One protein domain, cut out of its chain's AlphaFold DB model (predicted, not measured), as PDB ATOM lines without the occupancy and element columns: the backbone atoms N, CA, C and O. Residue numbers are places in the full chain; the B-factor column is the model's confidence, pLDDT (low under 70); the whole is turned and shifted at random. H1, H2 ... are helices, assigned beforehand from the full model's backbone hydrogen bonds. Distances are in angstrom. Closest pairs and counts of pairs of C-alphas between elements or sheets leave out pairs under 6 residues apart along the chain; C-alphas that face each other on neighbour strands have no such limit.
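AT A GLANCE: This is residues 154 to 235 of the 395 residues of the protein "G-patch domain-containing protein" of Photinus pyralis (UniProt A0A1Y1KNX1). Look for one long helix, H2, that makes the long axis, with a short helix, H1, crossing its earlier part. A long unnamed stretch, residues 154 to 178, swings in a wide arc before H1, and residues 215 to 221 and 224 to 229 stick out. The printed part has 82 residues, of which 43 are in two named helices, H1 then H2, with no named strand; the class, by the residues in named elements, is all helix. The whole is loose, with a radius of gyration of the C-alphas of 16.5 A, and spans 55 by 29 by 19 A.

IN THESE COORDINATES: Find C-alpha 179 at (116.077, 222.794, 188.428); there H1, residues 179 to 189, begins and runs 15.1 A. H2, residues 196 to 227, runs 46.7 A to C-alpha 227 at (136.832, 232.900, 159.425).

HOW THE PARTS SIT: H2 touches H1 with residues 199 to 206 alone; the closest C-alphas, of Val 185 and Ala 202, are 6.3 A apart. They run opposite ways at a steep tilt of 69.8 degrees, only just short of about perpendicular. In H1 and H2 every O i to N i+4 pair is within hydrogen-bond range.

THE WHOLE: The farthest C-alphas, of Asn 193 and Tyr 235, are 56.2 A apart. The printed part has no cut, and the link from H1 to H2 is short. Model confidence is under 70 at residues 154 to 171, 176, 225 and 229 to 235.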
ATOM      1  N   PHE A 154     104.726 247.255 185.025       37.06
ATOM      2  CA  PHE A 154     106.023 246.871 185.606       37.06
ATOM      3  C   PHE A 154     107.178 246.570 184.624       37.06
ATOM      4  O   PHE A 154     107.138 245.591 183.880       37.06
ATOM      5  N   PRO A 155     108.262 247.381 184.640       35.06
ATOM      6  CA  PRO A 155     109.451 247.124 183.838       35.06
ATOM      7  C   PRO A 155     110.248 245.981 184.475       35.06
ATOM      8  O   PRO A 155     111.086 246.201 185.348       35.06
ATOM      9  N   ILE A 156     109.998 244.746 184.046       41.03
ATOM     10  CA  ILE A 156     110.883 243.626 184.380       41.03
ATOM     11  C   ILE A 156     112.112 243.757 183.480       41.03
ATOM     12  O   ILE A 156     112.069 243.442 182.290       41.03
ATOM     13  N   GLN A 157     113.209 244.271 184.040       39.03
ATOM     14  CA  GLN A 157     114.510 244.208 183.384       39.03
ATOM     15  C   GLN A 157     114.873 242.738 183.176       39.03
ATOM     16  O   GLN A 157     115.001 241.968 184.126       39.03
ATOM     17  N   ILE A 158     115.011 242.345 181.914       40.38
ATOM     18  CA  ILE A 158     115.387 240.992 181.519       40.38
ATOM     19  C   ILE A 158     116.875 240.846 181.833       40.38
ATOM     20  O   ILE A 158     117.735 241.180 181.020       40.38
ATOM     21  N   SER A 159     117.185 240.419 183.053       40.72
ATOM     22  CA  SER A 159     118.554 240.108 183.440       40.72
ATOM     23  C   SER A 159     119.018 238.897 182.627       40.72
ATOM     24  O   SER A 159     118.421 237.820 182.714       40.72
ATOM     25  N   LEU A 160     120.043 239.087 181.788       40.97
ATOM     26  CA  LEU A 160     120.680 237.999 181.051       40.97
ATOM     27  C   LEU A 160     121.224 236.986 182.068       40.97
ATOM     28  O   LEU A 160     122.107 237.301 182.863       40.97
ATOM     29  N   MET A 161     120.672 235.772 182.056       45.56
ATOM     30  CA  MET A 161     121.161 234.663 182.876       45.56
ATOM     31  C   MET A 161     122.602 234.300 182.459       45.56
ATOM     32  O   MET A 161     122.934 234.430 181.276       45.56
ATOM     33  N   PRO A 162     123.449 233.804 183.379       42.66
ATOM     34  CA  PRO A 162     124.784 233.339 183.032       42.66
ATOM     35  C   PRO A 162     124.703 232.121 182.104       42.66
ATOM     36  O   PRO A 162     123.772 231.318 182.183       42.66
ATOM     37  N   THR A 163     125.703 231.988 181.234       46.31
ATOM     38  CA  THR A 163     125.863 230.898 180.268       46.31
ATOM     39  C   THR A 163     125.766 229.537 180.957       46.31
ATOM     40  O   THR A 163     126.623 229.173 181.763       46.31
ATOM     41  N   ILE A 164     124.723 228.769 180.641       48.59
ATOM     42  CA  ILE A 164     124.601 227.389 181.105       48.59
ATOM     43  C   ILE A 164     125.466 226.532 180.175       48.59
ATOM     44  O   ILE A 164     125.084 226.243 179.044       48.59
ATOM     45  N   ASN A 165     126.640 226.117 180.650       50.03
ATOM     46  CA  ASN A 165     127.528 225.182 179.950       50.03
ATOM     47  C   ASN A 165     126.988 223.734 180.021       50.03
ATOM     48  O   ASN A 165     127.689 222.835 180.481       50.03
ATOM     49  N   SER A 166     125.741 223.502 179.593       49.09
ATOM     50  CA  SER A 166     125.111 222.172 179.567       49.09
ATOM     51  C   SER A 166     124.792 221.709 178.144       49.09
ATOM     52  O   SER A 166     124.413 222.519 177.294       49.09
ATOM     53  N   PRO A 167     124.913 220.398 177.862       50.19
ATOM     54  CA  PRO A 167     124.650 219.850 176.541       50.19
ATOM     55  C   PRO A 167     123.153 219.934 176.219       50.19
ATOM     56  O   PRO A 167     122.321 219.517 177.019       50.19
ATOM     57  N   CYS A 168     122.845 220.474 175.035       55.91
ATOM     58  CA  CYS A 168     121.559 220.479 174.321       55.91
ATOM     59  C   CYS A 168     120.392 219.779 175.055       55.91
ATOM     60  O   CYS A 168     120.105 218.595 174.843       55.91
ATOM     61  N   VAL A 169     119.696 220.524 175.920       61.66
ATOM     62  CA  VAL A 169     118.458 220.059 176.551       61.66
ATOM     63  C   VAL A 169     117.346 220.145 175.506       61.66
ATOM     64  O   VAL A 169     117.020 221.219 175.007       61.66
ATOM     65  N   LYS A 170     116.757 219.000 175.139       69.94
ATOM     66  CA  LYS A 170     115.616 218.970 174.212       69.94
ATOM     67  C   LYS A 170     114.441 219.730 174.840       69.94
ATOM     68  O   LYS A 170     113.975 219.333 175.905       69.94
ATOM     69  N   LEU A 171     113.926 220.753 174.147       68.00
ATOM     70  CA  LEU A 171     112.831 221.633 174.603       68.00
ATOM     71  C   LEU A 171     111.582 220.881 175.099       68.00
ATOM     72  O   LEU A 171     110.838 221.390 175.933       68.00
ATOM     73  N   SER A 172     111.353 219.665 174.597       70.19
ATOM     74  CA  SER A 172     110.231 218.796 174.965       70.19
ATOM     75  C   SER A 172     110.376 218.087 176.317       70.19
ATOM     76  O   SER A 172     109.416 217.482 176.776       70.19
ATOM     77  N   LYS A 173     111.555 218.127 176.951       72.56
ATOM     78  CA  LYS A 173     111.825 217.469 178.243       72.56
ATOM     79  C   LYS A 173     111.766 218.416 179.443       72.56
ATOM     80  O   LYS A 173     111.936 217.963 180.572       72.56
ATOM     81  N   ILE A 174     111.550 219.707 179.204       71.44
ATOM     82  CA  ILE A 174     111.460 220.717 180.259       71.44
ATOM     83  C   ILE A 174     110.113 220.525 180.956       71.44
ATOM     84  O   ILE A 174     109.065 220.614 180.322       71.44
ATOM     85  N   THR A 175     110.151 220.214 182.249       75.12
ATOM     86  CA  THR A 175     108.963 220.033 183.093       75.12
ATOM     87  C   THR A 175     109.043 220.984 184.285       75.12
ATOM     88  O   THR A 175     110.118 221.502 184.583       75.12
ATOM     89  N   LYS A 176     107.930 221.178 185.008       68.56
ATOM     90  CA  LYS A 176     107.860 222.025 186.220       68.56
ATOM     91  C   LYS A 176     108.911 221.667 187.294       68.56
ATOM     92  O   LYS A 176     109.212 222.495 188.144       68.56
ATOM     93  N   ASN A 177     109.489 220.463 187.231       75.31
ATOM     94  CA  ASN A 177     110.493 219.964 188.173       75.31
ATOM     95  C   ASN A 177     111.947 220.175 187.703       75.31
ATOM     96  O   ASN A 177     112.866 219.713 188.377       75.31
ATOM     97  N   ASP A 178     112.181 220.809 186.547       80.56
ATOM     98  CA  ASP A 178     113.540 221.070 186.062       80.56
ATOM     99  C   ASP A 178     114.215 222.137 186.946       80.56
ATOM    100  O   ASP A 178     113.698 223.257 187.045       80.56
ATOM    101  N   PRO A 179     115.369 221.839 187.576       82.50
ATOM    102  CA  PRO A 179     116.077 222.794 188.428       82.50
ATOM    103  C   PRO A 179     116.405 224.112 187.712       82.50
ATOM    104  O   PRO A 179     116.408 225.165 188.347       82.50
ATOM    105  N   HIS A 180     116.621 224.094 186.393       80.81
ATOM    106  CA  HIS A 180     116.918 225.310 185.632       80.81
ATOM    107  C   HIS A 180     115.676 226.177 185.406       80.81
ATOM    108  O   HIS A 180     115.764 227.405 185.463       80.81
ATOM    109  N   LEU A 181     114.514 225.549 185.197       83.81
ATOM    110  CA  LEU A 181     113.247 226.267 185.092       83.81
ATOM    111  C   LEU A 181     112.870 226.883 186.443       83.81
ATOM    112  O   LEU A 181     112.455 228.036 186.493       83.81
ATOM    113  N   ILE A 182     113.074 226.148 187.538       82.94
ATOM    114  CA  ILE A 182     112.827 226.643 188.900       82.94
ATOM    115  C   ILE A 182     113.740 227.835 189.210       82.94
ATOM    116  O   ILE A 182     113.270 228.835 189.748       82.94
ATOM    117  N   GLN A 183     115.018 227.780 188.818       82.25
ATOM    118  CA  GLN A 183     115.942 228.905 188.982       82.25
ATOM    119  C   GLN A 183     115.505 230.133 188.175       82.25
ATOM    120  O   GLN A 183     115.563 231.256 188.674       82.25
ATOM    121  N   TYR A 184     115.046 229.929 186.938       83.62
ATOM    122  CA  TYR A 184     114.511 231.003 186.105       83.62
ATOM    123  C   TYR A 184     113.269 231.641 186.740       83.62
ATOM    124  O   TYR A 184     113.182 232.865 186.835       83.62
ATOM    125  N   VAL A 185     112.343 230.818 187.237       82.06
ATOM    126  CA  VAL A 185     111.140 231.278 187.942       82.06
ATOM    127  C   VAL A 185     111.509 232.068 189.193       82.06
ATOM    128  O   VAL A 185     111.000 233.168 189.386       82.06
ATOM    129  N   LEU A 186     112.443 231.564 190.000       83.31
ATOM    130  CA  LEU A 186     112.908 232.245 191.206       83.31
ATOM    131  C   LEU A 186     113.539 233.607 190.885       83.31
ATOM    132  O   LEU A 186     113.297 234.575 191.598       83.31
ATOM    133  N   ASN A 187     114.301 233.702 189.796       81.94
ATOM    134  CA  ASN A 187     114.964 234.941 189.395       81.94
ATOM    135  C   ASN A 187     113.991 235.984 188.817       81.94
ATOM    136  O   ASN A 187     114.184 237.176 189.038       81.94
ATOM    137  N   VAL A 188     112.973 235.559 188.060       80.25
ATOM    138  CA  VAL A 188     112.027 236.471 187.388       80.25
ATOM    139  C   VAL A 188     110.852 236.850 188.287       80.25
ATOM    140  O   VAL A 188     110.406 237.994 188.258       80.25
ATOM    141  N   TYR A 189     110.358 235.908 189.089       79.69
ATOM    142  CA  TYR A 189     109.156 236.077 189.906       79.69
ATOM    143  C   TYR A 189     109.438 236.160 191.412       79.69
ATOM    144  O   TYR A 189     108.532 236.449 192.189       79.69
ATOM    145  N   GLY A 190     110.673 235.905 191.857       76.25
ATOM    146  CA  GLY A 190     111.088 236.044 193.260       76.25
ATOM    147  C   GLY A 190     110.529 234.989 194.225       76.25
ATOM    148  O   GLY A 190     110.933 234.955 195.384       76.25
ATOM    149  N   SER A 191     109.612 234.123 193.780       77.12
ATOM    150  CA  SER A 191     108.951 233.093 194.591       77.12
ATOM    151  C   SER A 191     108.532 231.900 193.727       77.12
ATOM    152  O   SER A 191     108.349 232.032 192.520       77.12
ATOM    153  N   THR A 192     108.369 230.725 194.343       73.62
ATOM    154  CA  THR A 192     107.922 229.480 193.690       73.62
ATOM    155  C   THR A 192     106.414 229.217 193.828       73.62
ATOM    156  O   THR A 192     105.901 228.281 193.215       73.62
ATOM    157  N   ASN A 193     105.681 230.042 194.588       74.38
ATOM    158  CA  ASN A 193     104.221 229.950 194.738       74.38
ATOM    159  C   ASN A 193     103.495 230.721 193.621       74.38
ATOM    160  O   ASN A 193     102.879 231.754 193.874       74.38
ATOM    161  N   LEU A 194     103.608 230.230 192.386       75.81
ATOM    162  CA  LEU A 194     102.946 230.788 191.200       75.81
ATOM    163  C   LEU A 194     101.684 230.002 190.828       75.81
ATOM    164  O   LEU A 194     101.613 228.788 191.033       75.81
ATOM    165  N   SER A 195     100.711 230.686 190.225       82.19
ATOM    166  CA  SER A 195      99.546 230.052 189.601       82.19
ATOM    167  C   SER A 195      99.955 229.207 188.387       82.19
ATOM    168  O   SER A 195     101.029 229.379 187.804       82.19
ATOM    169  N   GLU A 196      99.099 228.270 187.972       81.44
ATOM    170  CA  GLU A 196      99.399 227.385 186.838       81.44
ATOM    171  C   GLU A 196      99.601 228.149 185.515       81.44
ATOM    172  O   GLU A 196     100.409 227.739 184.677       81.44
ATOM    173  N   GLU A 197      98.944 229.298 185.357       83.50
ATOM    174  CA  GLU A 197      99.105 230.182 184.199       83.50
ATOM    175  C   GLU A 197     100.461 230.901 184.203       83.50
ATOM    176  O   GLU A 197     101.124 231.001 183.166       83.50
ATOM    177  N   GLU A 198     100.923 231.350 185.370       82.12
ATOM    178  CA  GLU A 198     102.227 232.000 185.517       82.12
ATOM    179  C   GLU A 198     103.372 231.002 185.329       82.12
ATOM    180  O   GLU A 198     104.373 231.326 184.687       82.12
ATOM    181  N   TRP A 199     103.194 229.762 185.796       81.81
ATOM    182  CA  TRP A 199     104.115 228.660 185.519       81.81
ATOM    183  C   TRP A 199     104.233 228.371 184.024       81.81
ATOM    184  O   TRP A 199     105.345 228.223 183.517       81.81
ATOM    185  N   LYS A 200     103.108 228.340 183.303       86.38
ATOM    186  CA  LYS A 200     103.104 228.140 181.850       86.38
ATOM    187  C   LYS A 200     103.823 229.281 181.123       86.38
ATOM    188  O   LYS A 200     104.648 229.029 180.248       86.38
ATOM    189  N   LYS A 201     103.582 230.531 181.529       85.69
ATOM    190  CA  LYS A 201     104.267 231.711 180.976       85.69
ATOM    191  C   LYS A 201     105.774 231.683 181.246       85.69
ATOM    192  O   LYS A 201     106.570 232.026 180.370       85.69
ATOM    193  N   ALA A 202     106.183 231.260 182.440       84.06
ATOM    194  CA  ALA A 202     107.589 231.111 182.785       84.06
ATOM    195  C   ALA A 202     108.269 230.006 181.960       84.06
ATOM    196  O   ALA A 202     109.379 230.205 181.472       84.06
ATOM    197  N   GLU A 203     107.583 228.882 181.750       83.75
ATOM    198  CA  GLU A 203     108.052 227.776 180.912       83.75
ATOM    199  C   GLU A 203     108.241 228.200 179.448       83.75
ATOM    200  O   GLU A 203     109.277 227.913 178.844       83.75
ATOM    201  N   GLU A 204     107.272 228.918 178.876       83.31
ATOM    202  CA  GLU A 204     107.345 229.443 177.509       83.31
ATOM    203  C   GLU A 204     108.503 230.437 177.345       83.31
ATOM    204  O   GLU A 204     109.309 230.304 176.419       83.31
ATOM    205  N   ASN A 205     108.661 231.379 178.278       83.94
ATOM    206  CA  ASN A 205     109.767 232.336 178.246       83.94
ATOM    207  C   ASN A 205     111.137 231.660 178.418       83.94
ATOM    208  O   ASN A 205     112.101 232.029 177.744       83.94
ATOM    209  N   PHE A 206     111.229 230.642 179.276       85.88
ATOM    210  CA  PHE A 206     112.450 229.860 179.461       85.88
ATOM    211  C   PHE A 206     112.834 229.097 178.184       85.88
ATOM    212  O   PHE A 206     113.992 229.127 177.765       85.88
ATOM    213  N   LYS A 207     111.854 228.487 177.501       85.44
ATOM    214  CA  LYS A 207     112.053 227.833 176.197       85.44
ATOM    215  C   LYS A 207     112.558 228.815 175.139       85.44
ATOM    216  O   LYS A 207     113.496 228.490 174.412       85.44
ATOM    217  N   VAL A 208     111.979 230.016 175.071       84.56
ATOM    218  CA  VAL A 208     112.424 231.077 174.150       84.56
ATOM    219  C   VAL A 208     113.866 231.501 174.445       84.56
ATOM    220  O   VAL A 208     114.666 231.616 173.518       84.56
ATOM    221  N   ASN A 209     114.227 231.675 175.719       84.00
ATOM    222  CA  ASN A 209     115.592 232.024 176.122       84.00
ATOM    223  C   ASN A 209     116.603 230.936 175.714       84.00
ATOM    224  O   ASN A 209     117.651 231.239 175.145       84.00
ATOM    225  N   LEU A 210     116.257 229.659 175.897       84.75
ATOM    226  CA  LEU A 210     117.122 228.548 175.499       84.75
ATOM    227  C   LEU A 210     117.354 228.507 173.978       84.75
ATOM    228  O   LEU A 210     118.479 228.307 173.522       84.75
ATOM    229  N   VAL A 211     116.306 228.753 173.183       83.81
ATOM    230  CA  VAL A 211     116.421 228.862 171.716       83.81
ATOM    231  C   VAL A 211     117.320 230.031 171.318       83.81
ATOM    232  O   VAL A 211     118.130 229.897 170.402       83.81
ATOM    233  N   TYR A 212     117.204 231.168 172.004       85.31
ATOM    234  CA  TYR A 212     118.037 232.338 171.743       85.31
ATOM    235  C   TYR A 212     119.524 232.068 172.025       85.31
ATOM    236  O   TYR A 212     120.374 232.395 171.197       85.31
ATOM    237  N   GLN A 213     119.841 231.399 173.138       83.38
ATOM    238  CA  GLN A 213     121.214 230.991 173.456       83.38
ATOM    239  C   GLN A 213     121.789 230.033 172.404       83.38
ATOM    240  O   GLN A 213     122.910 230.232 171.933       83.38
ATOM    241  N   GLU A 214     121.011 229.035 171.976       81.31
ATOM    242  CA  GLU A 214     121.442 228.107 170.925       81.31
ATOM    243  C   GLU A 214     121.647 228.828 169.582       81.31
ATOM    244  O   GLU A 214     122.595 228.530 168.855       81.31
ATOM    245  N   MET A 215     120.813 229.824 169.268       79.88
ATOM    246  CA  MET A 215     120.951 230.649 168.065       79.88
ATOM    247  C   MET A 215     122.246 231.473 168.074       79.88
ATOM    248  O   MET A 215     122.938 231.516 167.054       79.88
ATOM    249  N   LEU A 216     122.621 232.063 169.214       85.69
ATOM    250  CA  LEU A 216     123.894 232.775 169.368       85.69
ATOM    251  C   LEU A 216     125.093 231.837 169.206       85.69
ATOM    252  O   LEU A 216     126.000 232.143 168.431       85.69
ATOM    253  N   ARG A 217     125.057 230.665 169.852       82.88
ATOM    254  CA  ARG A 217     126.103 229.639 169.725       82.88
ATOM    255  C   ARG A 217     126.276 229.193 168.273       82.88
ATOM    256  O   ARG A 217     127.394 229.105 167.772       82.88
ATOM    257  N   LYS A 218     125.163 228.972 167.566       80.56
ATOM    258  CA  LYS A 218     125.157 228.627 166.137       80.56
ATOM    259  C   LYS A 218     125.715 229.757 165.269       80.56
ATOM    260  O   LYS A 218     126.429 229.484 164.305       80.56
ATOM    261  N   LYS A 219     125.396 231.018 165.591       80.00
ATOM    262  CA  LYS A 219     125.905 232.196 164.873       80.00
ATOM    263  C   LYS A 219     127.421 232.328 165.034       80.00
ATOM    264  O   LYS A 219     128.104 232.590 164.048       80.00
ATOM    265  N   GLU A 220     127.943 232.102 166.238       80.62
ATOM    266  CA  GLU A 220     129.383 232.118 166.515       80.62
ATOM    267  C   GLU A 220     130.114 230.961 165.826       80.62
ATOM    268  O   GLU A 220     131.124 231.190 165.165       80.62
ATOM    269  N   GLU A 221     129.569 229.741 165.884       74.56
ATOM    270  CA  GLU A 221     130.092 228.584 165.145       74.56
ATOM    271  C   GLU A 221     130.185 228.886 163.641       74.56
ATOM    272  O   GLU A 221     131.208 228.618 163.014       74.56
ATOM    273  N   ASN A 222     129.143 229.495 163.068       73.44
ATOM    274  CA  ASN A 222     129.113 229.851 161.653       73.44
ATOM    275  C   ASN A 222     130.114 230.968 161.304       73.44
ATOM    276  O   ASN A 222     130.736 230.914 160.250       73.44
ATOM    277  N   ASN A 223     130.313 231.951 162.191       77.56
ATOM    278  CA  ASN A 223     131.334 232.991 162.027       77.56
ATOM    279  C   ASN A 223     132.749 232.395 162.110       77.56
ATOM    280  O   ASN A 223     133.589 232.687 161.269       77.56
ATOM    281  N   ARG A 224     132.996 231.481 163.057       80.94
ATOM    282  CA  ARG A 224     134.265 230.752 163.164       80.94
ATOM    283  C   ARG A 224     134.546 229.918 161.915       80.94
ATOM    284  O   ARG A 224     135.663 229.938 161.415       80.94
ATOM    285  N   LEU A 225     133.547 229.203 161.399       69.69
ATOM    286  CA  LEU A 225     133.655 228.449 160.145       69.69
ATOM    287  C   LEU A 225     133.955 229.371 158.953       69.69
ATOM    288  O   LEU A 225     134.857 229.071 158.174       69.69
ATOM    289  N   ALA A 226     133.284 230.524 158.876       70.69
ATOM    290  CA  ALA A 226     133.548 231.541 157.860       70.69
ATOM    291  C   ALA A 226     134.963 232.144 157.974       70.69
ATOM    292  O   ALA A 226     135.631 232.315 156.962       70.69
ATOM    293  N   GLN A 227     135.463 232.410 159.190       74.94
ATOM    294  CA  GLN A 227     136.832 232.900 159.425       74.94
ATOM    295  C   GLN A 227     137.903 231.876 159.044       74.94
ATOM    296  O   GLN A 227     138.968 232.247 158.563       74.94
ATOM    297  N   VAL A 228     137.624 230.588 159.254       77.50
ATOM    298  CA  VAL A 228     138.508 229.483 158.853       77.50
ATOM    299  C   VAL A 228     138.463 229.258 157.328       77.50
ATOM    300  O   VAL A 228     139.199 228.418 156.819       77.50
ATOM    301  N   GLY A 229     137.623 229.994 156.588       61.72
ATOM    302  CA  GLY A 229     137.434 229.807 155.145       61.72
ATOM    303  C   GLY A 229     136.722 228.497 154.805       61.72
ATOM    304  O   GLY A 229     136.737 228.057 153.666       61.72
ATOM    305  N   LYS A 230     136.102 227.848 155.797       57.38
ATOM    306  CA  LYS A 230     135.309 226.629 155.623       57.38
ATOM    307  C   LYS A 230     133.845 227.015 155.643       57.38
ATOM    308  O   LYS A 230     133.128 226.784 156.616       57.38
ATOM    309  N   ASN A 231     133.391 227.644 154.571       58.00
ATOM    310  CA  ASN A 231     131.967 227.840 154.372       58.00
ATOM    311  C   ASN A 231     131.314 226.476 154.119       58.00
ATOM    312  O   ASN A 231     131.749 225.712 153.268       58.00
ATOM    313  N   LYS A 232     130.213 226.180 154.821       54.66
ATOM    314  CA  LYS A 232     129.439 224.930 154.657       54.66
ATOM    315  C   LYS A 232     128.975 224.634 153.220       54.66
ATOM    316  O   LYS A 232     128.507 223.528 152.965       54.66
ATOM    317  N   TYR A 233     129.014 225.639 152.348       54.44
ATOM    318  CA  TYR A 233     128.458 225.627 150.995       54.44
ATOM    319  C   TYR A 233     129.441 226.150 149.944       54.44
ATOM    320  O   TYR A 233     129.032 226.437 148.822       54.44
ATOM    321  N   GLU A 234     130.707 226.340 150.306       50.53
ATOM    322  CA  GLU A 234     131.737 226.653 149.324       50.53
ATOM    323  C   GLU A 234     132.210 225.328 148.739       50.53
ATOM    324  O   GLU A 234     132.496 224.383 149.475       50.53
ATOM    325  N   TYR A 235     132.145 225.229 147.412       52.84
ATOM    326  CA  TYR A 235     132.724 224.107 146.691       52.84
ATOM    327  C   TYR A 235     134.208 224.067 147.056       52.84
ATOM    328  O   TYR A 235     134.900 225.058 146.824       52.84
TER     329      TYR A 235